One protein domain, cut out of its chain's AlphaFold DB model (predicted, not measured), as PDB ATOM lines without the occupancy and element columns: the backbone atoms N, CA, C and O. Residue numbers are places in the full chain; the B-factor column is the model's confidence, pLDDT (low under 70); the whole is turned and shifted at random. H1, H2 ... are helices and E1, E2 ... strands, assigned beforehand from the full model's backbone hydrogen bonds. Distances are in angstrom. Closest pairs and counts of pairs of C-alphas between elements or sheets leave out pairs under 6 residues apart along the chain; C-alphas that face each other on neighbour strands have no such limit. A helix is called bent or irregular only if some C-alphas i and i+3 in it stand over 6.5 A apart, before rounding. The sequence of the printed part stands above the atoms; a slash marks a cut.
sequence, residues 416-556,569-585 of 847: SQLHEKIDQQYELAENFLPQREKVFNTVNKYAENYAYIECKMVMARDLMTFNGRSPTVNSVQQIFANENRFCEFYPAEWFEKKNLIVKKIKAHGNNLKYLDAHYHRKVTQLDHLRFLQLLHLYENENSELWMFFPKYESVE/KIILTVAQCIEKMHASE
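What this domain is: This is residues 416 to 556 and 569 to 585 of the 847 residues of the protein "Hypothetical protein" of Rotaria sordida (UniProt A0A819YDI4). A small, strongly twisted sheet of four strands makes the body, with H2 packed over one face and H1b, the second arm of the long bent helix H1, packed on the edge strand E3. The first arm, H1a, reaches away from this body as a long curved arm, and H3 stands between H1a and the body with few contacts to either. The printed part has 158 residues, with three named helices and four named strands in the order H1, E1, E2, H2, E3, E4, H3; the sheet order is E1, E2, E4, E3, antiparallel throughout, and the class is mixed, helices and strands. The whole is only just compact, close to loose, with a radius of gyration of the C-alphas of 18.1 A and spans of 53 by 40 by 32 A.

How they stand to each other: E1, residues 487 to 494, and E2, residues 497 to 505, form a hairpin, with N 490 and O 502 within hydrogen-bond range at 3.0 A. E4, residues 545 to 550, is the antiparallel neighbour of E2, with N 503 and O 547 at 2.8 A. E3, residues 536 to 539, forms a hairpin with E4, with N 546 and O 538 at 2.8 A. H2, residues 512 to 524, is on one face of the sheet, in two layers, helix over sheet, at a height over the sheet of 9.7 A; it lies over E4 and runs along the strands, at 20 degrees to E4 on the local plane. E2, H2 and E3 form a split strand-helix-strand unit, two strands running the same way with E4 between them, and its crossover is right-handed. H1, residues 416 to 465, was assigned as one helix by its hydrogen bonds but is bent, C-alphas 445 and 448 being 7.7 A apart; its arms H1a, residues 416 to 445, and H1b, residues 448 to 465, are about perpendicular at 83 degrees. H1a is irregular, with C-alphas 431 and 434 7.3 A apart. H1b is on the sheet, its closest C-alphas to E3 being Met 459 and Leu 537, 5.0 A. H1b touches H2 with residues 448 to 455 alone, closest at the C-alphas of Tyr 452 and Tyr 514, 5.3 A. H3, residues 569 to 583, is close to but not clearly touching H1a, closest at the C-alphas of Ala 429 and His 582, 7.9 A. In H1b, H2 and H3 every O i to N i+4 pair is within hydrogen-bond range; in H1a 23 of 26 are.

Where its parts are: H1a begins at C-alpha 416 (-60.985, 31.494, 11.691) and is 42.1 A long; H1b is 25.4 A. E1 is 20.1 A, E2 21.8 A, H2 18.5 A, E3 10.5 A and E4 16.8 A. H3 is 20.8 A and ends at C-alpha 583 (-43.090, 23.843, -1.315).

The domain as a whole: The C-alphas of Ser 416 and Gly 468, the two farthest apart, are 56.4 A apart. Residues 557 to 568 are not printed, and C-alphas 556 and 569 are 17.7 A apart across the cut. The links H1 to E1 and H2 to E3 are long. The mean pLDDT of the printed part is 79.9; 46 residues are under 70, among them 416 to 433 and 553 to 556.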
ATOM      1  N   SER A 416     -61.194  30.482  12.732       61.84
ATOM      2  CA  SER A 416     -60.985  31.494  11.691       61.84
ATOM      3  C   SER A 416     -59.522  31.599  11.263       61.84
ATOM      4  O   SER A 416     -59.251  31.582  10.069       61.84
ATOM      5  N   GLN A 417     -58.568  31.625  12.201       60.25
ATOM      6  CA  GLN A 417     -57.133  31.638  11.868       60.25
ATOM      7  C   GLN A 417     -56.697  30.387  11.098       60.25
ATOM      8  O   GLN A 417     -55.824  30.457  10.231       60.25
ATOM      9  N   LEU A 418     -57.267  29.224  11.428       53.62
ATOM     10  CA  LEU A 418     -57.004  27.988  10.700       53.62
ATOM     11  C   LEU A 418     -57.589  28.046   9.285       53.62
ATOM     12  O   LEU A 418     -56.885  27.697   8.341       53.62
ATOM     13  N   HIS A 419     -58.834  28.506   9.135       59.16
ATOM     14  CA  HIS A 419     -59.473  28.685   7.832       59.16
ATOM     15  C   HIS A 419     -58.713  29.677   6.955       59.16
ATOM     16  O   HIS A 419     -58.368  29.330   5.835       59.16
ATOM     17  N   GLU A 420     -58.327  30.835   7.491       64.81
ATOM     18  CA  GLU A 420     -57.545  31.834   6.761       64.81
ATOM     19  C   GLU A 420     -56.214  31.256   6.255       64.81
ATOM     20  O   GLU A 420     -55.839  31.453   5.102       64.81
ATOM     21  N   LYS A 421     -55.509  30.475   7.086       57.47
ATOM     22  CA  LYS A 421     -54.284  29.786   6.653       57.47
ATOM     23  C   LYS A 421     -54.544  28.736   5.579       57.47
ATOM     24  O   LYS A 421     -53.704  28.566   4.700       57.47
ATOM     25  N   ILE A 422     -55.656  28.007   5.665       56.41
ATOM     26  CA  ILE A 422     -56.054  27.041   4.636       56.41
ATOM     27  C   ILE A 422     -56.320  27.782   3.322       56.41
ATOM     28  O   ILE A 422     -55.752  27.400   2.300       56.41
ATOM     29  N   ASP A 423     -57.092  28.863   3.355       65.44
ATOM     30  CA  ASP A 423     -57.455  29.650   2.178       65.44
ATOM     31  C   ASP A 423     -56.220  30.278   1.518       65.44
ATOM     32  O   ASP A 423     -56.033  30.133   0.313       65.44
ATOM     33  N   GLN A 424     -55.295  30.846   2.301       64.69
ATOM     34  CA  GLN A 424     -54.010  31.357   1.796       64.69
ATOM     35  C   GLN A 424     -53.191  30.276   1.071       64.69
ATOM     36  O   GLN A 424     -52.562  30.545   0.044       64.69
ATOM     37  N   GLN A 425     -53.183  29.042   1.586       60.84
ATOM     38  CA  GLN A 425     -52.497  27.924   0.930       60.84
ATOM     39  C   GLN A 425     -53.213  27.491  -0.355       60.84
ATOM     40  O   GLN A 425     -52.547  27.184  -1.345       60.84
ATOM     41  N   TYR A 426     -54.548  27.501  -0.367       62.38
ATOM     42  CA  TYR A 426     -55.338  27.229  -1.568       62.38
ATOM     43  C   TYR A 426     -55.101  28.277  -2.657       62.38
ATOM     44  O   TYR A 426     -54.820  27.897  -3.793       62.38
ATOM     45  N   GLU A 427     -55.121  29.565  -2.319       67.25
ATOM     46  CA  GLU A 427     -54.841  30.652  -3.263       67.25
ATOM     47  C   GLU A 427     -53.430  30.544  -3.850       67.25
ATOM     48  O   GLU A 427     -53.238  30.685  -5.059       67.25
ATOM     49  N   LEU A 428     -52.420  30.258  -3.020       62.47
ATOM     50  CA  LEU A 428     -51.064  30.005  -3.507       62.47
ATOM     51  C   LEU A 428     -51.049  28.821  -4.484       62.47
ATOM     52  O   LEU A 428     -50.513  28.942  -5.586       62.47
ATOM     53  N   ALA A 429     -51.659  27.694  -4.119       56.22
ATOM     54  CA  ALA A 429     -51.707  26.510  -4.971       56.22
ATOM     55  C   ALA A 429     -52.418  26.773  -6.312       56.22
ATOM     56  O   ALA A 429     -51.920  26.343  -7.356       56.22
ATOM     57  N   GLU A 430     -53.536  27.501  -6.296       66.75
ATOM     58  CA  GLU A 430     -54.315  27.863  -7.483       66.75
ATOM     59  C   GLU A 430     -53.525  28.790  -8.418       66.75
ATOM     60  O   GLU A 430     -53.438  28.530  -9.620       66.75
ATOM     61  N   ASN A 431     -52.843  29.800  -7.870       66.81
ATOM     62  CA  ASN A 431     -52.024  30.735  -8.645       66.81
ATOM     63  C   ASN A 431     -50.860  30.051  -9.384       66.81
ATOM     64  O   ASN A 431     -50.495  30.452 -10.494       66.81
ATOM     65  N   PHE A 432     -50.278  28.999  -8.802       62.25
ATOM     66  CA  PHE A 432     -49.196  28.234  -9.431       62.25
ATOM     67  C   PHE A 432     -49.685  27.099 -10.343       62.25
ATOM     68  O   PHE A 432     -48.884  26.541 -11.102       62.25
ATOM     69  N   LEU A 433     -50.976  26.759 -10.317       63.03
ATOM     70  CA  LEU A 433     -51.530  25.613 -11.040       63.03
ATOM     71  C   LEU A 433     -51.282  25.672 -12.563       63.03
ATOM     72  O   LEU A 433     -50.771  24.688 -13.099       63.03
ATOM     73  N   PRO A 434     -51.514  26.799 -13.274       71.69
ATOM     74  CA  PRO A 434     -51.331  26.852 -14.731       71.69
ATOM     75  C   PRO A 434     -49.867  26.691 -15.161       71.69
ATOM     76  O   PRO A 434     -49.549  26.077 -16.183       71.69
ATOM     77  N   GLN A 435     -48.945  27.240 -14.368       66.31
ATOM     78  CA  GLN A 435     -47.506  27.119 -14.613       66.31
ATOM     79  C   GLN A 435     -47.054  25.674 -14.390       66.31
ATOM     80  O   GLN A 435     -46.335  25.115 -15.223       66.31
ATOM     81  N   ARG A 436     -47.539  25.045 -13.313       61.25
ATOM     82  CA  ARG A 436     -47.287  23.634 -13.004       61.25
ATOM     83  C   ARG A 436     -47.861  22.705 -14.062       61.25
ATOM     84  O   ARG A 436     -47.164  21.785 -14.471       61.25
ATOM     85  N   GLU A 437     -49.058  22.967 -14.571       68.00
ATOM     86  CA  GLU A 437     -49.666  22.181 -15.646       68.00
ATOM     87  C   GLU A 437     -48.830  22.249 -16.935       68.00
ATOM     88  O   GLU A 437     -48.582  21.233 -17.588       68.00
ATOM     89  N   LYS A 438     -48.289  23.427 -17.270       70.75
ATOM     90  CA  LYS A 438     -47.394  23.603 -18.422       70.75
ATOM     91  C   LYS A 438     -46.065  22.854 -18.261       70.75
ATOM     92  O   LYS A 438     -45.605  22.212 -19.211       70.75
ATOM     93  N   VAL A 439     -45.453  22.918 -17.076       61.50
ATOM     94  CA  VAL A 439     -44.223  22.169 -16.758       61.50
ATOM     95  C   VAL A 439     -44.503  20.669 -16.775       61.50
ATOM     96  O   VAL A 439     -43.796  19.931 -17.457       61.50
ATOM     97  N   PHE A 440     -45.579  20.224 -16.125       64.94
ATOM     98  CA  PHE A 440     -46.010  18.832 -16.101       64.94
ATOM     99  C   PHE A 440     -46.234  18.297 -17.515       64.94
ATOM    100  O   PHE A 440     -45.616  17.309 -17.881       64.94
ATOM    101  N   ASN A 441     -46.997  18.979 -18.369       73.38
ATOM    102  CA  ASN A 441     -47.235  18.540 -19.750       73.38
ATOM    103  C   ASN A 441     -45.948  18.419 -20.587       73.38
ATOM    104  O   ASN A 441     -45.876  17.620 -21.526       73.38
ATOM    105  N   THR A 442     -44.918  19.194 -20.244       71.06
ATOM    106  CA  THR A 442     -43.606  19.142 -20.899       71.06
ATOM    107  C   THR A 442     -42.753  17.992 -20.357       71.06
ATOM    108  O   THR A 442     -42.183  17.227 -21.136       71.06
ATOM    109  N   VAL A 443     -42.692  17.840 -19.032       65.94
ATOM    110  CA  VAL A 443     -41.847  16.859 -18.330       65.94
ATOM    111  C   VAL A 443     -42.453  15.456 -18.353       65.94
ATOM    112  O   VAL A 443     -41.720  14.480 -18.483       65.94
ATOM    113  N   ASN A 444     -43.779  15.328 -18.300       73.31
ATOM    114  CA  ASN A 444     -44.504  14.055 -18.251       73.31
ATOM    115  C   ASN A 444     -44.187  13.159 -19.460       73.31
ATOM    116  O   ASN A 444     -44.127  11.941 -19.327       73.31
ATOM    117  N   LYS A 445     -43.853  13.753 -20.616       78.62
ATOM    118  CA  LYS A 445     -43.373  13.025 -21.807       78.62
ATOM    119  C   LYS A 445     -42.094  12.216 -21.561       78.62
ATOM    120  O   LYS A 445     -41.831  11.256 -22.278       78.62
ATOM    121  N   TYR A 446     -41.296  12.613 -20.574       79.88
ATOM    122  CA  TYR A 446     -40.002  12.016 -20.248       79.88
ATOM    123  C   TYR A 446     -39.944  11.439 -18.829       79.88
ATOM    124  O   TYR A 446     -38.954  10.794 -18.485       79.88
ATOM    125  N   ALA A 447     -40.984  11.647 -18.016       78.38
ATOM    126  CA  ALA A 447     -40.997  11.306 -16.597       78.38
ATOM    127  C   ALA A 447     -40.738   9.813 -16.350       78.38
ATOM    128  O   ALA A 447     -39.917   9.469 -15.505       78.38
ATOM    129  N   GLU A 448     -41.367   8.928 -17.130       82.31
ATOM    130  CA  GLU A 448     -41.159   7.479 -17.020       82.31
ATOM    131  C   GLU A 448     -39.714   7.061 -17.308       82.31
ATOM    132  O   GLU A 448     -39.118   6.312 -16.535       82.31
ATOM    133  N   ASN A 449     -39.132   7.578 -18.394       84.62
ATOM    134  CA  ASN A 449     -37.765   7.249 -18.797       84.62
ATOM    135  C   ASN A 449     -36.743   7.783 -17.790       84.62
ATOM    136  O   ASN A 449     -35.788   7.091 -17.444       84.62
ATOM    137  N   TYR A 450     -36.958   9.001 -17.293       84.56
ATOM    138  CA  TYR A 450     -36.106   9.590 -16.270       84.56
ATOM    139  C   TYR A 450     -36.179   8.795 -14.959       84.56
ATOM    140  O   TYR A 450     -35.144   8.400 -14.423       84.56
ATOM    141  N   ALA A 451     -37.391   8.497 -14.478       87.00
ATOM    142  CA  ALA A 451     -37.602   7.719 -13.261       87.00
ATOM    143  C   ALA A 451     -36.986   6.318 -13.369       87.00
ATOM    144  O   ALA A 451     -36.346   5.855 -12.425       87.00
ATOM    145  N   TYR A 452     -37.117   5.669 -14.530       92.12
ATOM    146  CA  TYR A 452     -36.471   4.392 -14.828       92.12
ATOM    147  C   TYR A 452     -34.945   4.475 -14.697       92.12
ATOM    148  O   TYR A 452     -34.351   3.696 -13.949       92.12
ATOM    149  N   ILE A 453     -34.313   5.432 -15.386       89.06
ATOM    150  CA  ILE A 453     -32.853   5.600 -15.376       89.06
ATOM    151  C   ILE A 453     -32.357   5.905 -13.962       89.06
ATOM    152  O   ILE A 453     -31.437   5.242 -13.482       89.06
ATOM    153  N   GLU A 454     -32.981   6.862 -13.269       91.31
ATOM    154  CA  GLU A 454     -32.586   7.218 -11.906       91.31
ATOM    155  C   GLU A 454     -32.705   6.010 -10.972       91.31
ATOM    156  O   GLU A 454     -31.752   5.677 -10.265       91.31
ATOM    157  N   CYS A 455     -33.845   5.313 -10.989       93.88
ATOM    158  CA  CYS A 455     -34.045   4.146 -10.136       93.88
ATOM    159  C   CYS A 455     -33.031   3.043 -10.449       93.88
ATOM    160  O   CYS A 455     -32.502   2.438  -9.521       93.88
ATOM    161  N   LYS A 456     -32.689   2.803 -11.721       94.19
ATOM    162  CA  LYS A 456     -31.655   1.828 -12.111       94.19
ATOM    163  C   LYS A 456     -30.279   2.181 -11.558       94.19
ATOM    164  O   LYS A 456     -29.603   1.306 -11.021       94.19
ATOM    165  N   MET A 457     -29.884   3.451 -11.627       92.44
ATOM    166  CA  MET A 457     -28.618   3.913 -11.046       92.44
ATOM    167  C   MET A 457     -28.588   3.722  -9.527       92.44
ATOM    168  O   MET A 457     -27.582   3.295  -8.964       92.44
ATOM    169  N   VAL A 458     -29.707   4.005  -8.863       93.06
ATOM    170  CA  VAL A 458     -29.855   3.839  -7.413       93.06
ATOM    171  C   VAL A 458     -29.784   2.376  -7.019       93.06
ATOM    172  O   VAL A 458     -29.028   2.044  -6.118       93.06
ATOM    173  N   MET A 459     -30.509   1.502  -7.713       95.94
ATOM    174  CA  MET A 459     -30.478   0.062  -7.459       95.94
ATOM    175  C   MET A 459     -29.073  -0.506  -7.618       95.94
ATOM    176  O   MET A 459     -28.635  -1.285  -6.780       95.94
ATOM    177  N   ALA A 460     -28.338  -0.086  -8.654       93.56
ATOM    178  CA  ALA A 460     -26.951  -0.502  -8.841       93.56
ATOM    179  C   ALA A 460     -26.068  -0.070  -7.659       93.56
ATOM    180  O   ALA A 460     -25.292  -0.871  -7.140       93.56
ATOM    181  N   ARG A 461     -26.223   1.173  -7.190       95.50
ATOM    182  CA  ARG A 461     -25.500   1.701  -6.025       95.50
ATOM    183  C   ARG A 461     -25.875   0.980  -4.727       95.50
ATOM    184  O   ARG A 461     -24.994   0.649  -3.934       95.50
ATOM    185  N   ASP A 462     -27.159   0.743  -4.495       95.44
ATOM    186  CA  ASP A 462     -27.640   0.072  -3.289       95.44
ATOM    187  C   ASP A 462     -27.159  -1.393  -3.297       95.44
ATOM    188  O   ASP A 462     -26.572  -1.853  -2.322       95.44
ATOM    189  N   LEU A 463     -27.234  -2.090  -4.436       94.69
ATOM    190  CA  LEU A 463     -26.681  -3.438  -4.605       94.69
ATOM    191  C   LEU A 463     -25.161  -3.489  -4.363       94.69
ATOM    192  O   LEU A 463     -24.679  -4.403  -3.692       94.69
ATOM    193  N   MET A 464     -24.401  -2.496  -4.844       93.31
ATOM    194  CA  MET A 464     -22.972  -2.356  -4.527       93.31
ATOM    195  C   MET A 464     -22.729  -2.168  -3.026       93.31
ATOM    196  O   MET A 464     -21.810  -2.775  -2.480       93.31
ATOM    197  N   THR A 465     -23.574  -1.388  -2.343       93.62
ATOM    198  CA  THR A 465     -23.496  -1.168  -0.885       93.62
ATOM    199  C   THR A 465     -23.634  -2.480  -0.105       93.62
ATOM    200  O   THR A 465     -23.035  -2.640   0.956       93.62
ATOM    201  N   PHE A 466     -24.360  -3.455  -0.659       94.19
ATOM    202  CA  PHE A 466     -24.515  -4.798  -0.098       94.19
ATOM    203  C   PHE A 466     -23.616  -5.851  -0.765       94.19
ATOM    204  O   PHE A 466     -23.924  -7.044  -0.728       94.19
ATOM    205  N   ASN A 467     -22.488  -5.442  -1.359       94.81
ATOM    206  CA  ASN A 467     -21.504  -6.327  -1.998       94.81
ATOM    207  C   ASN A 467     -22.113  -7.269  -3.053       94.81
ATOM    208  O   ASN A 467     -21.736  -8.437  -3.144       94.81
ATOM    209  N   GLY A 468     -23.100  -6.793  -3.815       93.38
ATOM    210  CA  GLY A 468     -23.762  -7.587  -4.849       93.38
ATOM    211  C   GLY A 468     -24.767  -8.617  -4.329       93.38
ATOM    212  O   GLY A 468     -25.318  -9.370  -5.127       93.38
ATOM    213  N   ARG A 469     -25.013  -8.691  -3.015       94.75
ATOM    214  CA  ARG A 469     -25.918  -9.690  -2.429       94.75
ATOM    215  C   ARG A 469     -27.373  -9.266  -2.585       94.75
ATOM    216  O   ARG A 469     -27.722  -8.142  -2.231       94.75
ATOM    217  N   SER A 470     -28.217 -10.185  -3.038       95.50
ATOM    218  CA  SER A 470     -29.663  -9.971  -3.144       95.50
ATOM    219  C   SER A 470     -30.348  -9.950  -1.762       95.50
ATOM    220  O   SER A 470     -29.919 -10.672  -0.857       95.50
ATOM    221  N   PRO A 471     -31.413  -9.148  -1.577       96.38
ATOM    222  CA  PRO A 471     -32.226  -9.154  -0.362       96.38
ATOM    223  C   PRO A 471     -33.054 -10.440  -0.230       96.38
ATOM    224  O   PRO A 471     -33.407 -11.077  -1.221       96.38
ATOM    225  N   THR A 472     -33.420 -10.790   1.004       95.56
ATOM    226  CA  THR A 472     -34.331 -11.899   1.317       95.56
ATOM    227  C   THR A 472     -35.704 -11.337   1.671       95.56
ATOM    228  O   THR A 472     -35.826 -10.531   2.590       95.56
ATOM    229  N   VAL A 473     -36.746 -11.754   0.953       93.94
ATOM    230  CA  VAL A 473     -38.133 -11.321   1.188       93.94
ATOM    231  C   VAL A 473     -38.953 -12.510   1.667       93.94
ATOM    232  O   VAL A 473     -38.994 -13.543   0.998       93.94
ATOM    233  N   ASN A 474     -39.627 -12.374   2.808       91.25
ATOM    234  CA  ASN A 474     -40.508 -13.413   3.330       91.25
ATOM    235  C   ASN A 474     -41.887 -13.317   2.662       91.25
ATOM    236  O   ASN A 474     -42.816 -12.703   3.188       91.25
ATOM    237  N   SER A 475     -42.015 -13.930   1.487       83.88
ATOM    238  CA  SER A 475     -43.250 -13.927   0.694       83.88
ATOM    239  C   SER A 475     -44.419 -14.679   1.346       83.88
ATOM    240  O   SER A 475     -45.560 -14.476   0.943       83.88
ATOM    241  N   VAL A 476     -44.161 -15.512   2.363       82.81
ATOM    242  CA  VAL A 476     -45.189 -16.298   3.073       82.81
ATOM    243  C   VAL A 476     -45.988 -15.432   4.056       82.81
ATOM    244  O   VAL A 476     -47.133 -15.746   4.370       82.81
ATOM    245  N   GLN A 477     -45.414 -14.324   4.531       80.25
ATOM    246  CA  GLN A 477     -46.036 -13.426   5.505       80.25
ATOM    247  C   GLN A 477     -46.371 -12.079   4.865       80.25
ATOM    248  O   GLN A 477     -45.660 -11.097   5.051       80.25
ATOM    249  N   GLN A 478     -47.463 -12.005   4.108       82.19
ATOM    250  CA  GLN A 478     -47.960 -10.711   3.641       82.19
ATOM    251  C   GLN A 478     -48.465  -9.884   4.837       82.19
ATOM    252  O   GLN A 478     -49.330 -10.337   5.579       82.19
ATOM    253  N   ILE A 479     -47.937  -8.668   5.020       79.31
ATOM    254  CA  ILE A 479     -48.260  -7.815   6.184       79.31
ATOM    255  C   ILE A 479     -49.707  -7.311   6.112       79.31
ATOM    256  O   ILE A 479     -50.390  -7.230   7.125       79.31
ATOM    257  N   PHE A 480     -50.190  -7.005   4.904       73.38
ATOM    258  CA  PHE A 480     -51.557  -6.539   4.666       73.38
ATOM    259  C   PHE A 480     -52.197  -7.353   3.537       73.38
ATOM    260  O   PHE A 480     -51.921  -7.108   2.359       73.38
ATOM    261  N   ALA A 481     -53.050  -8.314   3.892       58.16
ATOM    262  CA  ALA A 481     -53.863  -9.083   2.951       58.16
ATOM    263  C   ALA A 481     -55.143  -8.295   2.629       58.16
ATOM    264  O   ALA A 481     -56.169  -8.457   3.278       58.16
ATOM    265  N   ASN A 482     -55.071  -7.366   1.675       60.81
ATOM    266  CA  ASN A 482     -56.261  -6.670   1.189       60.81
ATOM    267  C   ASN A 482     -56.305  -6.778  -0.339       60.81
ATOM    268  O   ASN A 482     -55.419  -6.259  -1.024       60.81
ATOM    269  N   GLU A 483     -57.303  -7.497  -0.856       56.75
ATOM    270  CA  GLU A 483     -57.384  -7.955  -2.253       56.75
ATOM    271  C   GLU A 483     -57.496  -6.806  -3.273       56.75
ATOM    272  O   GLU A 483     -57.134  -6.976  -4.433       56.75
ATOM    273  N   ASN A 484     -57.869  -5.598  -2.829       54.59
ATOM    274  CA  ASN A 484     -58.071  -4.419  -3.682       54.59
ATOM    275  C   ASN A 484     -56.882  -3.436  -3.753       54.59
ATOM    276  O   ASN A 484     -57.058  -2.291  -4.169       54.59
ATOM    277  N   ARG A 485     -55.666  -3.814  -3.331       65.69
ATOM    278  CA  ARG A 485     -54.509  -2.893  -3.329       65.69
ATOM    279  C   ARG A 485     -53.570  -3.097  -4.524       65.69
ATOM    280  O   ARG A 485     -53.129  -4.204  -4.809       65.69
ATOM    281  N   PHE A 486     -53.157  -1.985  -5.140       79.12
ATOM    282  CA  PHE A 486     -52.138  -1.919  -6.203       79.12
ATOM    283  C   PHE A 486     -50.717  -2.319  -5.751       79.12
ATOM    284  O   PHE A 486     -49.792  -2.328  -6.564       79.12
ATOM    285  N   CYS A 487     -50.510  -2.622  -4.466       84.94
ATOM    286  CA  CYS A 487     -49.220  -3.012  -3.911       84.94
ATOM    287  C   CYS A 487     -49.354  -4.042  -2.781       84.94
ATOM    288  O   CYS A 487     -50.389  -4.132  -2.120       84.94
ATOM    289  N   GLU A 488     -48.285  -4.801  -2.568       88.69
ATOM    290  CA  GLU A 488     -48.111  -5.800  -1.516       88.69
ATOM    291  C   GLU A 488     -46.963  -5.382  -0.609       88.69
ATOM    292  O   GLU A 488     -46.007  -4.747  -1.056       88.69
ATOM    293  N   PHE A 489     -47.055  -5.757   0.663       88.94
ATOM    294  CA  PHE A 489     -46.018  -5.488   1.648       88.94
ATOM    295  C   PHE A 489     -45.565  -6.794   2.281       88.94
ATOM    296  O   PHE A 489     -46.398  -7.560   2.773       88.94
ATOM    297  N   TYR A 490     -44.255  -7.018   2.301       92.25
ATOM    298  CA  TYR A 490     -43.641  -8.210   2.880       92.25
ATOM    299  C   TYR A 490     -42.528  -7.818   3.854       92.25
ATOM    300  O   TYR A 490     -41.818  -6.841   3.603       92.25
ATOM    301  N   PRO A 491     -42.323  -8.563   4.948       92.94
ATOM    302  CA  PRO A 491     -41.106  -8.469   5.731       92.94
ATOM    303  C   PRO A 491     -39.914  -8.823   4.849       92.94
ATOM    304  O   PRO A 491     -39.972  -9.757   4.042       92.94
ATOM    305  N   ALA A 492     -38.829  -8.085   5.012       95.19
ATOM    306  CA  ALA A 492     -37.609  -8.345   4.283       95.19
ATOM    307  C   ALA A 492     -36.385  -8.126   5.164       95.19
ATOM    308  O   ALA A 492     -36.411  -7.376   6.140       95.19
ATOM    309  N   GLU A 493     -35.295  -8.764   4.769       95.56
ATOM    310  CA  GLU A 493     -33.977  -8.557   5.341       95.56
ATOM    311  C   GLU A 493     -32.981  -8.336   4.205       95.56
ATOM    312  O   GLU A 493     -33.031  -9.007   3.169       95.56
ATOM    313  N   TRP A 494     -32.058  -7.398   4.385       95.31
ATOM    314  CA  TRP A 494     -30.956  -7.201   3.450       95.31
ATOM    315  C   TRP A 494     -29.647  -7.176   4.223       95.31
ATOM    316  O   TRP A 494     -29.272  -6.174   4.838       95.31
ATOM    317  N   PHE A 495     -28.969  -8.324   4.207       92.94
ATOM    318  CA  PHE A 495     -27.743  -8.553   4.960       92.94
ATOM    319  C   PHE A 495     -27.948  -8.288   6.468       92.94
ATOM    320  O   PHE A 495     -28.776  -8.945   7.090       92.94
ATOM    321  N   GLU A 496     -27.232  -7.337   7.068       91.44
ATOM    322  CA  GLU A 496     -27.357  -7.004   8.496       91.44
ATOM    323  C   GLU A 496     -28.647  -6.235   8.845       91.44
ATOM    324  O   GLU A 496     -29.012  -6.125  10.017       91.44
ATOM    325  N   LYS A 497     -29.384  -5.717   7.851       92.56
ATOM    326  CA  LYS A 497     -30.633  -4.972   8.073       92.56
ATOM    327  C   LYS A 497     -31.826  -5.927   8.139       92.56
ATOM    328  O   LYS A 497     -32.403  -6.258   7.107       92.56
ATOM    329  N   LYS A 498     -32.208  -6.327   9.357       91.19
ATOM    330  CA  LYS A 498     -33.299  -7.295   9.614       91.19
ATOM    331  C   LYS A 498     -34.704  -6.693   9.750       91.19
ATOM    332  O   LYS A 498     -35.704  -7.390   9.668       91.19
ATOM    333  N   ASN A 499     -34.791  -5.381   9.955       91.25
ATOM    334  CA  ASN A 499     -36.055  -4.681  10.196       91.25
ATOM    335  C   ASN A 499     -36.494  -3.905   8.955       91.25
ATOM    336  O   ASN A 499     -36.642  -2.683   9.015       91.25
ATOM    337  N   LEU A 500     -36.663  -4.595   7.826       93.88
ATOM    338  CA  LEU A 500     -37.155  -3.978   6.596       93.88
ATOM    339  C   LEU A 500     -38.551  -4.489   6.237       93.88
ATOM    340  O   LEU A 500     -38.948  -5.612   6.552       93.88
ATOM    341  N   ILE A 501     -39.291  -3.633   5.545       93.06
ATOM    342  CA  ILE A 501     -40.503  -3.984   4.816       93.06
ATOM    343  C   ILE A 501     -40.245  -3.659   3.356       93.06
ATOM    344  O   ILE A 501     -39.764  -2.573   3.033       93.06
ATOM    345  N   VAL A 502     -40.585  -4.585   2.470       94.06
ATOM    346  CA  VAL A 502     -40.583  -4.339   1.036       94.06
ATOM    347  C   VAL A 502     -41.999  -4.041   0.558       94.06
ATOM    348  O   VAL A 502     -42.928  -4.785   0.865       94.06
ATOM    349  N   LYS A 503     -42.163  -2.960  -0.204       93.31
ATOM    350  CA  LYS A 503     -43.363  -2.672  -0.993       93.31
ATOM    351  C   LYS A 503     -43.132  -3.156  -2.423       93.31
ATOM    352  O   LYS A 503     -42.207  -2.694  -3.095       93.31
ATOM    353  N   LYS A 504     -43.994  -4.056  -2.884       90.12
ATOM    354  CA  LYS A 504     -44.047  -4.585  -4.251       90.12
ATOM    355  C   LYS A 504     -45.271  -4.012  -4.961       90.12
ATOM    356  O   LYS A 504     -46.361  -4.034  -4.406       90.12
ATOM    357  N   ILE A 505     -45.123  -3.487  -6.174       85.44
ATOM    358  CA  ILE A 505     -46.242  -2.918  -6.948       85.44
ATOM    359  C   ILE A 505     -46.798  -3.989  -7.899       85.44
ATOM    360  O   ILE A 505     -46.028  -4.606  -8.627       85.44
ATOM    361  N   LYS A 506     -48.126  -4.191  -7.914       80.38
ATOM    362  CA  LYS A 506     -48.826  -5.193  -8.750       80.38
ATOM    363  C   LYS A 506     -49.105  -4.743 -10.195       80.38
ATOM    364  O   LYS A 506     -49.655  -5.510 -10.974       80.38
ATOM    365  N   ALA A 507     -48.825  -3.486 -10.535       68.62
ATOM    366  CA  ALA A 507     -49.367  -2.829 -11.728       68.62
ATOM    367  C   ALA A 507     -48.896  -3.422 -13.078       68.62
ATOM    368  O   ALA A 507     -47.732  -3.773 -13.248       68.62
ATOM    369  N   HIS A 508     -49.800  -3.411 -14.069       58.00
ATOM    370  CA  HIS A 508     -49.636  -3.957 -15.430       58.00
ATOM    371  C   HIS A 508     -48.869  -3.057 -16.432       58.00
ATOM    372  O   HIS A 508     -48.919  -3.300 -17.635       58.00
ATOM    373  N   GLY A 509     -48.152  -2.026 -15.972       70.50
ATOM    374  CA  GLY A 509     -47.351  -1.138 -16.830       70.50
ATOM    375  C   GLY A 509     -45.874  -1.149 -16.436       70.50
ATOM    376  O   GLY A 509     -45.554  -0.875 -15.279       70.50
ATOM    377  N   ASN A 510     -44.974  -1.427 -17.389       69.75
ATOM    378  CA  ASN A 510     -43.541  -1.642 -17.117       69.75
ATOM    379  C   ASN A 510     -42.853  -0.475 -16.385       69.75
ATOM    380  O   ASN A 510     -41.936  -0.724 -15.601       69.75
ATOM    381  N   ASN A 511     -43.310   0.767 -16.576       82.06
ATOM    382  CA  ASN A 511     -42.629   1.951 -16.047       82.06
ATOM    383  C   ASN A 511     -43.260   2.569 -14.788       82.06
ATOM    384  O   ASN A 511     -42.571   3.270 -14.046       82.06
ATOM    385  N   LEU A 512     -44.531   2.274 -14.492       82.50
ATOM    386  CA  LEU A 512     -45.256   2.871 -13.356       82.50
ATOM    387  C   LEU A 512     -44.586   2.577 -12.008       82.50
ATOM    388  O   LEU A 512     -44.590   3.414 -11.108       82.50
ATOM    389  N   LYS A 513     -43.960   1.403 -11.883       89.19
ATOM    390  CA  LYS A 513     -43.229   1.018 -10.672       89.19
ATOM    391  C   LYS A 513     -42.052   1.955 -10.375       89.19
ATOM    392  O   LYS A 513     -41.847   2.325  -9.221       89.19
ATOM    393  N   TYR A 514     -41.322   2.396 -11.402       92.19
ATOM    394  CA  TYR A 514     -40.192   3.311 -11.225       92.19
ATOM    395  C   TYR A 514     -40.649   4.740 -10.949       92.19
ATOM    396  O   TYR A 514     -39.978   5.441 -10.200       92.19
ATOM    397  N   LEU A 515     -41.799   5.162 -11.488       87.25
ATOM    398  CA  LEU A 515     -42.407   6.444 -11.126       87.25
ATOM    399  C   LEU A 515     -42.775   6.499  -9.637       87.25
ATOM    400  O   LEU A 515     -42.425   7.470  -8.971       87.25
ATOM    401  N   ASP A 516     -43.410   5.453  -9.092       87.62
ATOM    402  CA  ASP A 516     -43.729   5.391  -7.655       87.62
ATOM    403  C   ASP A 516     -42.443   5.408  -6.807       87.62
ATOM    404  O   ASP A 516     -42.323   6.194  -5.870       87.62
ATOM    405  N   ALA A 517     -41.428   4.620  -7.177       90.75
ATOM    406  CA  ALA A 517     -40.142   4.618  -6.476       90.75
ATOM    407  C   ALA A 517     -39.420   5.976  -6.533       90.75
ATOM    408  O   ALA A 517     -38.919   6.450  -5.511       90.75
ATOM    409  N   HIS A 518     -39.389   6.626  -7.699       90.44
ATOM    410  CA  HIS A 518     -38.847   7.975  -7.865       90.44
ATOM    411  C   HIS A 518     -39.578   8.978  -6.963       90.44
ATOM    412  O   HIS A 518     -38.938   9.762  -6.259       90.44
ATOM    413  N   TYR A 519     -40.907   8.908  -6.914       87.12
ATOM    414  CA  TYR A 519     -41.715   9.767  -6.055       87.12
ATOM    415  C   TYR A 519     -41.391   9.567  -4.565       87.12
ATOM    416  O   TYR A 519     -41.112  10.540  -3.862       87.12
ATOM    417  N   HIS A 520     -41.313   8.320  -4.080       87.62
ATOM    418  CA  HIS A 520     -40.908   8.023  -2.692       87.62
ATOM    419  C   HIS A 520     -39.504   8.542  -2.362       87.62
ATOM    420  O   HIS A 520     -39.277   9.037  -1.254       87.62
ATOM    421  N   ARG A 521     -38.561   8.496  -3.314       90.12
ATOM    422  CA  ARG A 521     -37.225   9.096  -3.137       90.12
ATOM    423  C   ARG A 521     -37.303  10.607  -2.961       90.12
ATOM    424  O   ARG A 521     -36.628  11.144  -2.089       90.12
ATOM    425  N   LYS A 522     -38.113  11.293  -3.770       85.31
ATOM    426  CA  LYS A 522     -38.287  12.746  -3.661       85.31
ATOM    427  C   LYS A 522     -38.931  13.146  -2.339       85.31
ATOM    428  O   LYS A 522     -38.422  14.040  -1.676       85.31
ATOM    429  N   VAL A 523     -39.959  12.422  -1.896       81.69
ATOM    430  CA  VAL A 523     -40.569  12.621  -0.569       81.69
ATOM    431  C   VAL A 523     -39.545  12.396   0.552       81.69
ATOM    432  O   VAL A 523     -39.481  13.169   1.505       81.69
ATOM    433  N   THR A 524     -38.688  11.384   0.415       84.06
ATOM    434  CA  THR A 524     -37.612  11.084   1.375       84.06
ATOM    435  C   THR A 524     -36.591  12.227   1.504       84.06
ATOM    436  O   THR A 524     -36.031  12.426   2.579       84.06
ATOM    437  N   GLN A 525     -36.364  13.012   0.446       82.00
ATOM    438  CA  GLN A 525     -35.425  14.145   0.453       82.00
ATOM    439  C   GLN A 525     -35.938  15.375   1.220       82.00
ATOM    440  O   GLN A 525     -35.151  16.278   1.487       82.00
ATOM    441  N   LEU A 526     -37.216  15.412   1.617       76.81
ATOM    442  CA  LEU A 526     -37.797  16.519   2.395       76.81
ATOM    443  C   LEU A 526     -37.335  16.572   3.861       76.81
ATOM    444  O   LEU A 526     -37.730  17.491   4.588       76.81
ATOM    445  N   ASP A 527     -36.566  15.567   4.294       73.88
ATOM    446  CA  ASP A 527     -35.996  15.410   5.638       73.88
ATOM    447  C   ASP A 527     -36.989  15.778   6.754       73.88
ATOM    448  O   ASP A 527     -36.798  16.684   7.569       73.88
ATOM    449  N   HIS A 528     -38.151  15.124   6.733       75.81
ATOM    450  CA  HIS A 528     -39.179  15.301   7.748       75.81
ATOM    451  C   HIS A 528     -39.429  13.969   8.448       75.81
ATOM    452  O   HIS A 528     -39.760  12.978   7.797       75.81
ATOM    453  N   LEU A 529     -39.334  13.971   9.783       69.44
ATOM    454  CA  LEU A 529     -39.414  12.802  10.681       69.44
ATOM    455  C   LEU A 529     -40.679  11.934  10.525       69.44
ATOM    456  O   LEU A 529     -40.811  10.899  11.175       69.44
ATOM    457  N   ARG A 530     -41.646  12.380   9.722       74.12
ATOM    458  CA  ARG A 530     -42.974  11.781   9.573       74.12
ATOM    459  C   ARG A 530     -43.247  11.231   8.173       74.12
ATOM    460  O   ARG A 530     -44.308  10.650   7.975       74.12
ATOM    461  N   PHE A 531     -42.320  11.382   7.224       78.06
ATOM    462  CA  PHE A 531     -42.396  10.665   5.952       78.06
ATOM    463  C   PHE A 531     -41.759   9.285   6.070       78.06
ATOM    464  O   PHE A 531     -40.738   9.101   6.732       78.06
ATOM    465  N   LEU A 532     -42.374   8.312   5.403       81.19
ATOM    466  CA  LEU A 532     -41.833   6.969   5.315       81.19
ATOM    467  C   LEU A 532     -40.562   6.998   4.457       81.19
ATOM    468  O   LEU A 532     -40.631   7.233   3.251       81.19
ATOM    469  N   GLN A 533     -39.408   6.778   5.084       87.56
ATOM    470  CA  GLN A 533     -38.124   6.903   4.406       87.56
ATOM    471  C   GLN A 533     -37.869   5.700   3.494       87.56
ATOM    472  O   GLN A 533     -37.734   4.571   3.971       87.56
ATOM    473  N   LEU A 534     -37.765   5.935   2.187       93.19
ATOM    474  CA  LEU A 534     -37.312   4.920   1.242       93.19
ATOM    475  C   LEU A 534     -35.807   4.716   1.422       93.19
ATOM    476  O   LEU A 534     -35.009   5.608   1.133       93.19
ATOM    477  N   LEU A 535     -35.428   3.539   1.911       94.31
ATOM    478  CA  LEU A 535     -34.046   3.228   2.263       94.31
ATOM    479  C   LEU A 535     -33.262   2.712   1.065       94.31
ATOM    480  O   LEU A 535     -32.163   3.197   0.818       94.31
ATOM    481  N   HIS A 536     -33.824   1.732   0.351       96.56
ATOM    482  CA  HIS A 536     -33.153   1.054  -0.762       96.56
ATOM    483  C   HIS A 536     -34.130   0.695  -1.872       96.56
ATOM    484  O   HIS A 536     -35.329   0.514  -1.631       96.56
ATOM    485  N   LEU A 537     -33.593   0.527  -3.075       96.94
ATOM    486  CA  LEU A 537     -34.282  -0.088  -4.203       96.94
ATOM    487  C   LEU A 537     -33.564  -1.370  -4.629       96.94
ATOM    488  O   LEU A 537     -32.337  -1.443  -4.633       96.94
ATOM    489  N   TYR A 538     -34.335  -2.362  -5.057       96.44
ATOM    490  CA  TYR A 538     -33.819  -3.568  -5.694       96.44
ATOM    491  C   TYR A 538     -34.744  -3.990  -6.826       96.44
ATOM    492  O   TYR A 538     -35.954  -3.794  -6.749       96.44
ATOM    493  N   GLU A 539     -34.183  -4.613  -7.849       94.88
ATOM    494  CA  GLU A 539     -34.957  -5.278  -8.881       94.88
ATOM    495  C   GLU A 539     -34.509  -6.725  -8.968       94.88
ATOM    496  O   GLU A 539     -33.320  -7.005  -9.121       94.88
ATOM    497  N   ASN A 540     -35.467  -7.634  -8.813       93.50
ATOM    498  CA  ASN A 540     -35.173  -9.056  -8.835       93.50
ATOM    499  C   ASN A 540     -34.990  -9.576 -10.269       93.50
ATOM    500  O   ASN A 540     -35.178  -8.864 -11.255       93.50
ATOM    501  N   GLU A 541     -34.656 -10.858 -10.383       93.12
ATOM    502  CA  GLU A 541     -34.440 -11.536 -11.669       93.12
ATOM    503  C   GLU A 541     -35.685 -11.523 -12.575       93.12
ATOM    504  O   GLU A 541     -35.567 -11.517 -13.797       93.12
ATOM    505  N   ASN A 542     -36.880 -11.413 -11.986       91.44
ATOM    506  CA  ASN A 542     -38.153 -11.299 -12.700       91.44
ATOM    507  C   ASN A 542     -38.485  -9.852 -13.108       91.44
ATOM    508  O   ASN A 542     -39.607  -9.566 -13.521       91.44
ATOM    509  N   SER A 543     -37.529  -8.926 -12.985       90.19
ATOM    510  CA  SER A 543     -37.728  -7.491 -13.212       90.19
ATOM    511  C   SER A 543     -38.817  -6.882 -12.319       90.19
ATOM    512  O   SER A 543     -39.496  -5.932 -12.702       90.19
ATOM    513  N   GLU A 544     -39.041  -7.412 -11.118       91.56
ATOM    514  CA  GLU A 544     -39.950  -6.809 -10.143       91.56
ATOM    515  C   GLU A 544     -39.196  -5.775  -9.309       91.56
ATOM    516  O   GLU A 544     -38.167  -6.087  -8.711       91.56
ATOM    517  N   LEU A 545     -39.731  -4.553  -9.237       93.31
ATOM    518  CA  LEU A 545     -39.148  -3.488  -8.426       93.31
ATOM    519  C   LEU A 545     -39.611  -3.604  -6.972       93.31
ATOM    520  O   LEU A 545     -40.811  -3.627  -6.685       93.31
ATOM    521  N   TRP A 546     -38.645  -3.632  -6.066       95.12
ATOM    522  CA  TRP A 546     -38.803  -3.783  -4.629       95.12
ATOM    523  C   TRP A 546     -38.307  -2.516  -3.923       95.12
ATOM    524  O   TRP A 546     -37.134  -2.151  -4.024       95.12
ATOM    525  N   MET A 547     -39.206  -1.841  -3.205       96.44
ATOM    526  CA  MET A 547     -38.895  -0.643  -2.417       96.44
ATOM    527  C   MET A 547     -38.775  -0.996  -0.938       96.44
ATOM    528  O   MET A 547     -39.736  -1.501  -0.363       96.44
ATOM    529  N   PHE A 548     -37.629  -0.713  -0.320       95.31
ATOM    530  CA  PHE A 548     -37.365  -1.066   1.076       95.31
ATOM    531  C   PHE A 548     -37.573   0.120   2.007       95.31
ATOM    532  O   PHE A 548     -36.952   1.171   1.849       95.31
ATOM    533  N   PHE A 549     -38.380  -0.097   3.034       93.88
ATOM    534  CA  PHE A 549     -38.695   0.852   4.093       93.88
ATOM    535  C   PHE A 549     -38.302   0.257   5.450       93.88
ATOM    536  O   PHE A 549     -38.204  -0.971   5.567       93.88
ATOM    537  N   PRO A 550     -38.073   1.076   6.490       91.69
ATOM    538  CA  PRO A 550     -37.896   0.538   7.829       91.69
ATOM    539  C   PRO A 550     -39.192  -0.135   8.295       91.69
ATOM    540  O   PRO A 550     -40.297   0.298   7.964       91.69
ATOM    541  N   LYS A 551     -39.062  -1.226   9.048       86.00
ATOM    542  CA  LYS A 551     -40.190  -1.901   9.687       86.00
ATOM    543  C   LYS A 551     -40.644  -1.070  10.884       86.00
ATOM    544  O   LYS A 551     -39.863  -0.857  11.807       86.00
ATOM    545  N   TYR A 552     -41.893  -0.621  10.863       76.12
ATOM    546  CA  TYR A 552     -42.515   0.058  11.998       76.12
ATOM    547  C   TYR A 552     -43.274  -0.965  12.835       76.12
ATOM    548  O   TYR A 552     -43.948  -1.840  12.289       76.12
ATOM    549  N   GLU A 553     -43.159  -0.857  14.156       68.81
ATOM    550  CA  GLU A 553     -44.088  -1.525  15.067       68.81
ATOM    551  C   GLU A 553     -45.490  -0.959  14.806       68.81
ATOM    552  O   GLU A 553     -45.641   0.244  14.567       68.81
ATOM    553  N   SER A 554     -46.500  -1.827  14.719       56.38
ATOM    554  CA  SER A 554     -47.825  -1.437  14.240       56.38
ATOM    555  C   SER A 554     -48.401  -0.283  15.072       56.38
ATOM    556  O   SER A 554     -48.491  -0.336  16.296       56.38
ATOM    557  N   VAL A 555     -48.836   0.774  14.380       50.81
ATOM    558  CA  VAL A 555     -49.556   1.916  14.978       50.81
ATOM    559  C   VAL A 555     -50.983   1.515  15.399       50.81
ATOM    560  O   VAL A 555     -51.673   2.265  16.088       50.81
ATOM    561  N   GLU A 556     -51.419   0.308  15.030       49.31
ATOM    562  CA  GLU A 556     -52.773  -0.216  15.242       49.31
ATOM    563  C   GLU A 556     -53.177  -0.306  16.726       49.31
ATOM    564  O   GLU A 556     -54.363  -0.233  17.022       49.31
ATOM    565  N   LYS A 569     -52.489  17.478  17.098       67.50
ATOM    566  CA  LYS A 569     -51.072  17.319  16.736       67.50
ATOM    567  C   LYS A 569     -50.891  16.502  15.456       67.50
ATOM    568  O   LYS A 569     -50.036  16.855  14.647       67.50
ATOM    569  N   ILE A 570     -51.681  15.446  15.251       67.69
ATOM    570  CA  ILE A 570     -51.659  14.652  14.013       67.69
ATOM    571  C   ILE A 570     -52.117  15.503  12.826       67.69
ATOM    572  O   ILE A 570     -51.415  15.543  11.821       67.69
ATOM    573  N   ILE A 571     -53.233  16.225  12.951       68.50
ATOM    574  CA  ILE A 571     -53.757  17.102  11.891       68.50
ATOM    575  C   ILE A 571     -52.731  18.178  11.525       68.50
ATOM    576  O   ILE A 571     -52.411  18.346  10.350       68.50
ATOM    577  N   LEU A 572     -52.154  18.851  12.525       68.12
ATOM    578  CA  LEU A 572     -51.123  19.868  12.319       68.12
ATOM    579  C   LEU A 572     -49.887  19.279  11.625       68.12
ATOM    580  O   LEU A 572     -49.344  19.881  10.705       68.12
ATOM    581  N   THR A 573     -49.475  18.075  12.026       71.00
ATOM    582  CA  THR A 573     -48.351  17.360  11.403       71.00
ATOM    583  C   THR A 573     -48.647  17.014   9.941       71.00
ATOM    584  O   THR A 573     -47.776  17.163   9.088       71.00
ATOM    585  N   VAL A 574     -49.865  16.562   9.629       72.56
ATOM    586  CA  VAL A 574     -50.294  16.277   8.252       72.56
ATOM    587  C   VAL A 574     -50.288  17.557   7.417       72.56
ATOM    588  O   VAL A 574     -49.742  17.542   6.317       72.56
ATOM    589  N   ALA A 575     -50.803  18.666   7.951       68.38
ATOM    590  CA  ALA A 575     -50.770  19.967   7.284       68.38
ATOM    591  C   ALA A 575     -49.332  20.427   6.980       68.38
ATOM    592  O   ALA A 575     -49.037  20.794   5.848       68.38
ATOM    593  N   GLN A 576     -48.413  20.305   7.943       73.25
ATOM    594  CA  GLN A 576     -46.988  20.620   7.751       73.25
ATOM    595  C   GLN A 576     -46.318  19.724   6.699       73.25
ATOM    596  O   GLN A 576     -45.484  20.181   5.917       73.25
ATOM    597  N   CYS A 577     -46.670  18.435   6.655       73.44
ATOM    598  CA  CYS A 577     -46.196  17.530   5.610       73.44
ATOM    599  C   CYS A 577     -46.690  17.971   4.224       73.44
ATOM    600  O   CYS A 577     -45.895  18.006   3.286       73.44
ATOM    601  N   ILE A 578     -47.973  18.324   4.097       71.56
ATOM    602  CA  ILE A 578     -48.562  18.819   2.844       71.56
ATOM    603  C   ILE A 578     -47.858  20.100   2.395       71.56
ATOM    604  O   ILE A 578     -47.412  20.175   1.253       71.56
ATOM    605  N   GLU A 579     -47.678  21.055   3.307       70.88
ATOM    606  CA  GLU A 579     -46.959  22.307   3.059       70.88
ATOM    607  C   GLU A 579     -45.551  22.037   2.505       70.88
ATOM    608  O   GLU A 579     -45.186  22.558   1.452       70.88
ATOM    609  N   LYS A 580     -44.773  21.148   3.143       72.12
ATOM    610  CA  LYS A 580     -43.432  20.770   2.661       72.12
ATOM    611  C   LYS A 580     -43.447  20.108   1.282       72.12
ATOM    612  O   LYS A 580     -42.544  20.351   0.478       72.12
ATOM    613  N   MET A 581     -44.443  19.263   1.008       71.31
ATOM    614  CA  MET A 581     -44.609  18.633  -0.304       71.31
ATOM    615  C   MET A 581     -44.913  19.681  -1.372       71.31
ATOM    616  O   MET A 581     -44.259  19.691  -2.412       71.31
ATOM    617  N   HIS A 582     -45.832  20.608  -1.097       69.25
ATOM    618  CA  HIS A 582     -46.195  21.687  -2.015       69.25
ATOM    619  C   HIS A 582     -45.042  22.651  -2.269       69.25
ATOM    620  O   HIS A 582     -44.815  23.010  -3.427       69.25
ATOM    621  N   ALA A 583     -44.290  23.012  -1.224       67.25
ATOM    622  CA  ALA A 583     -43.090  23.843  -1.315       67.25
ATOM    623  C   ALA A 583     -41.987  23.195  -2.169       67.25
ATOM    624  O   ALA A 583     -41.159  23.894  -2.743       67.25
ATOM    625  N   SER A 584     -42.002  21.865  -2.283       67.94
ATOM    626  CA  SER A 584     -41.054  21.082  -3.087       67.94
ATOM    627  C   SER A 584     -41.656  20.563  -4.394       67.94
ATOM    628  O   SER A 584     -41.116  19.639  -4.997       67.94
ATOM    629  N   GLU A 585     -42.790  21.135  -4.811       67.81
ATOM    630  CA  GLU A 585     -43.491  20.826  -6.065       67.81
ATOM    631  C   GLU A 585     -43.964  19.364  -6.197       67.81
ATOM    632  O   GLU A 585     -44.214  18.873  -7.299       67.81
TER     633      GLU A 585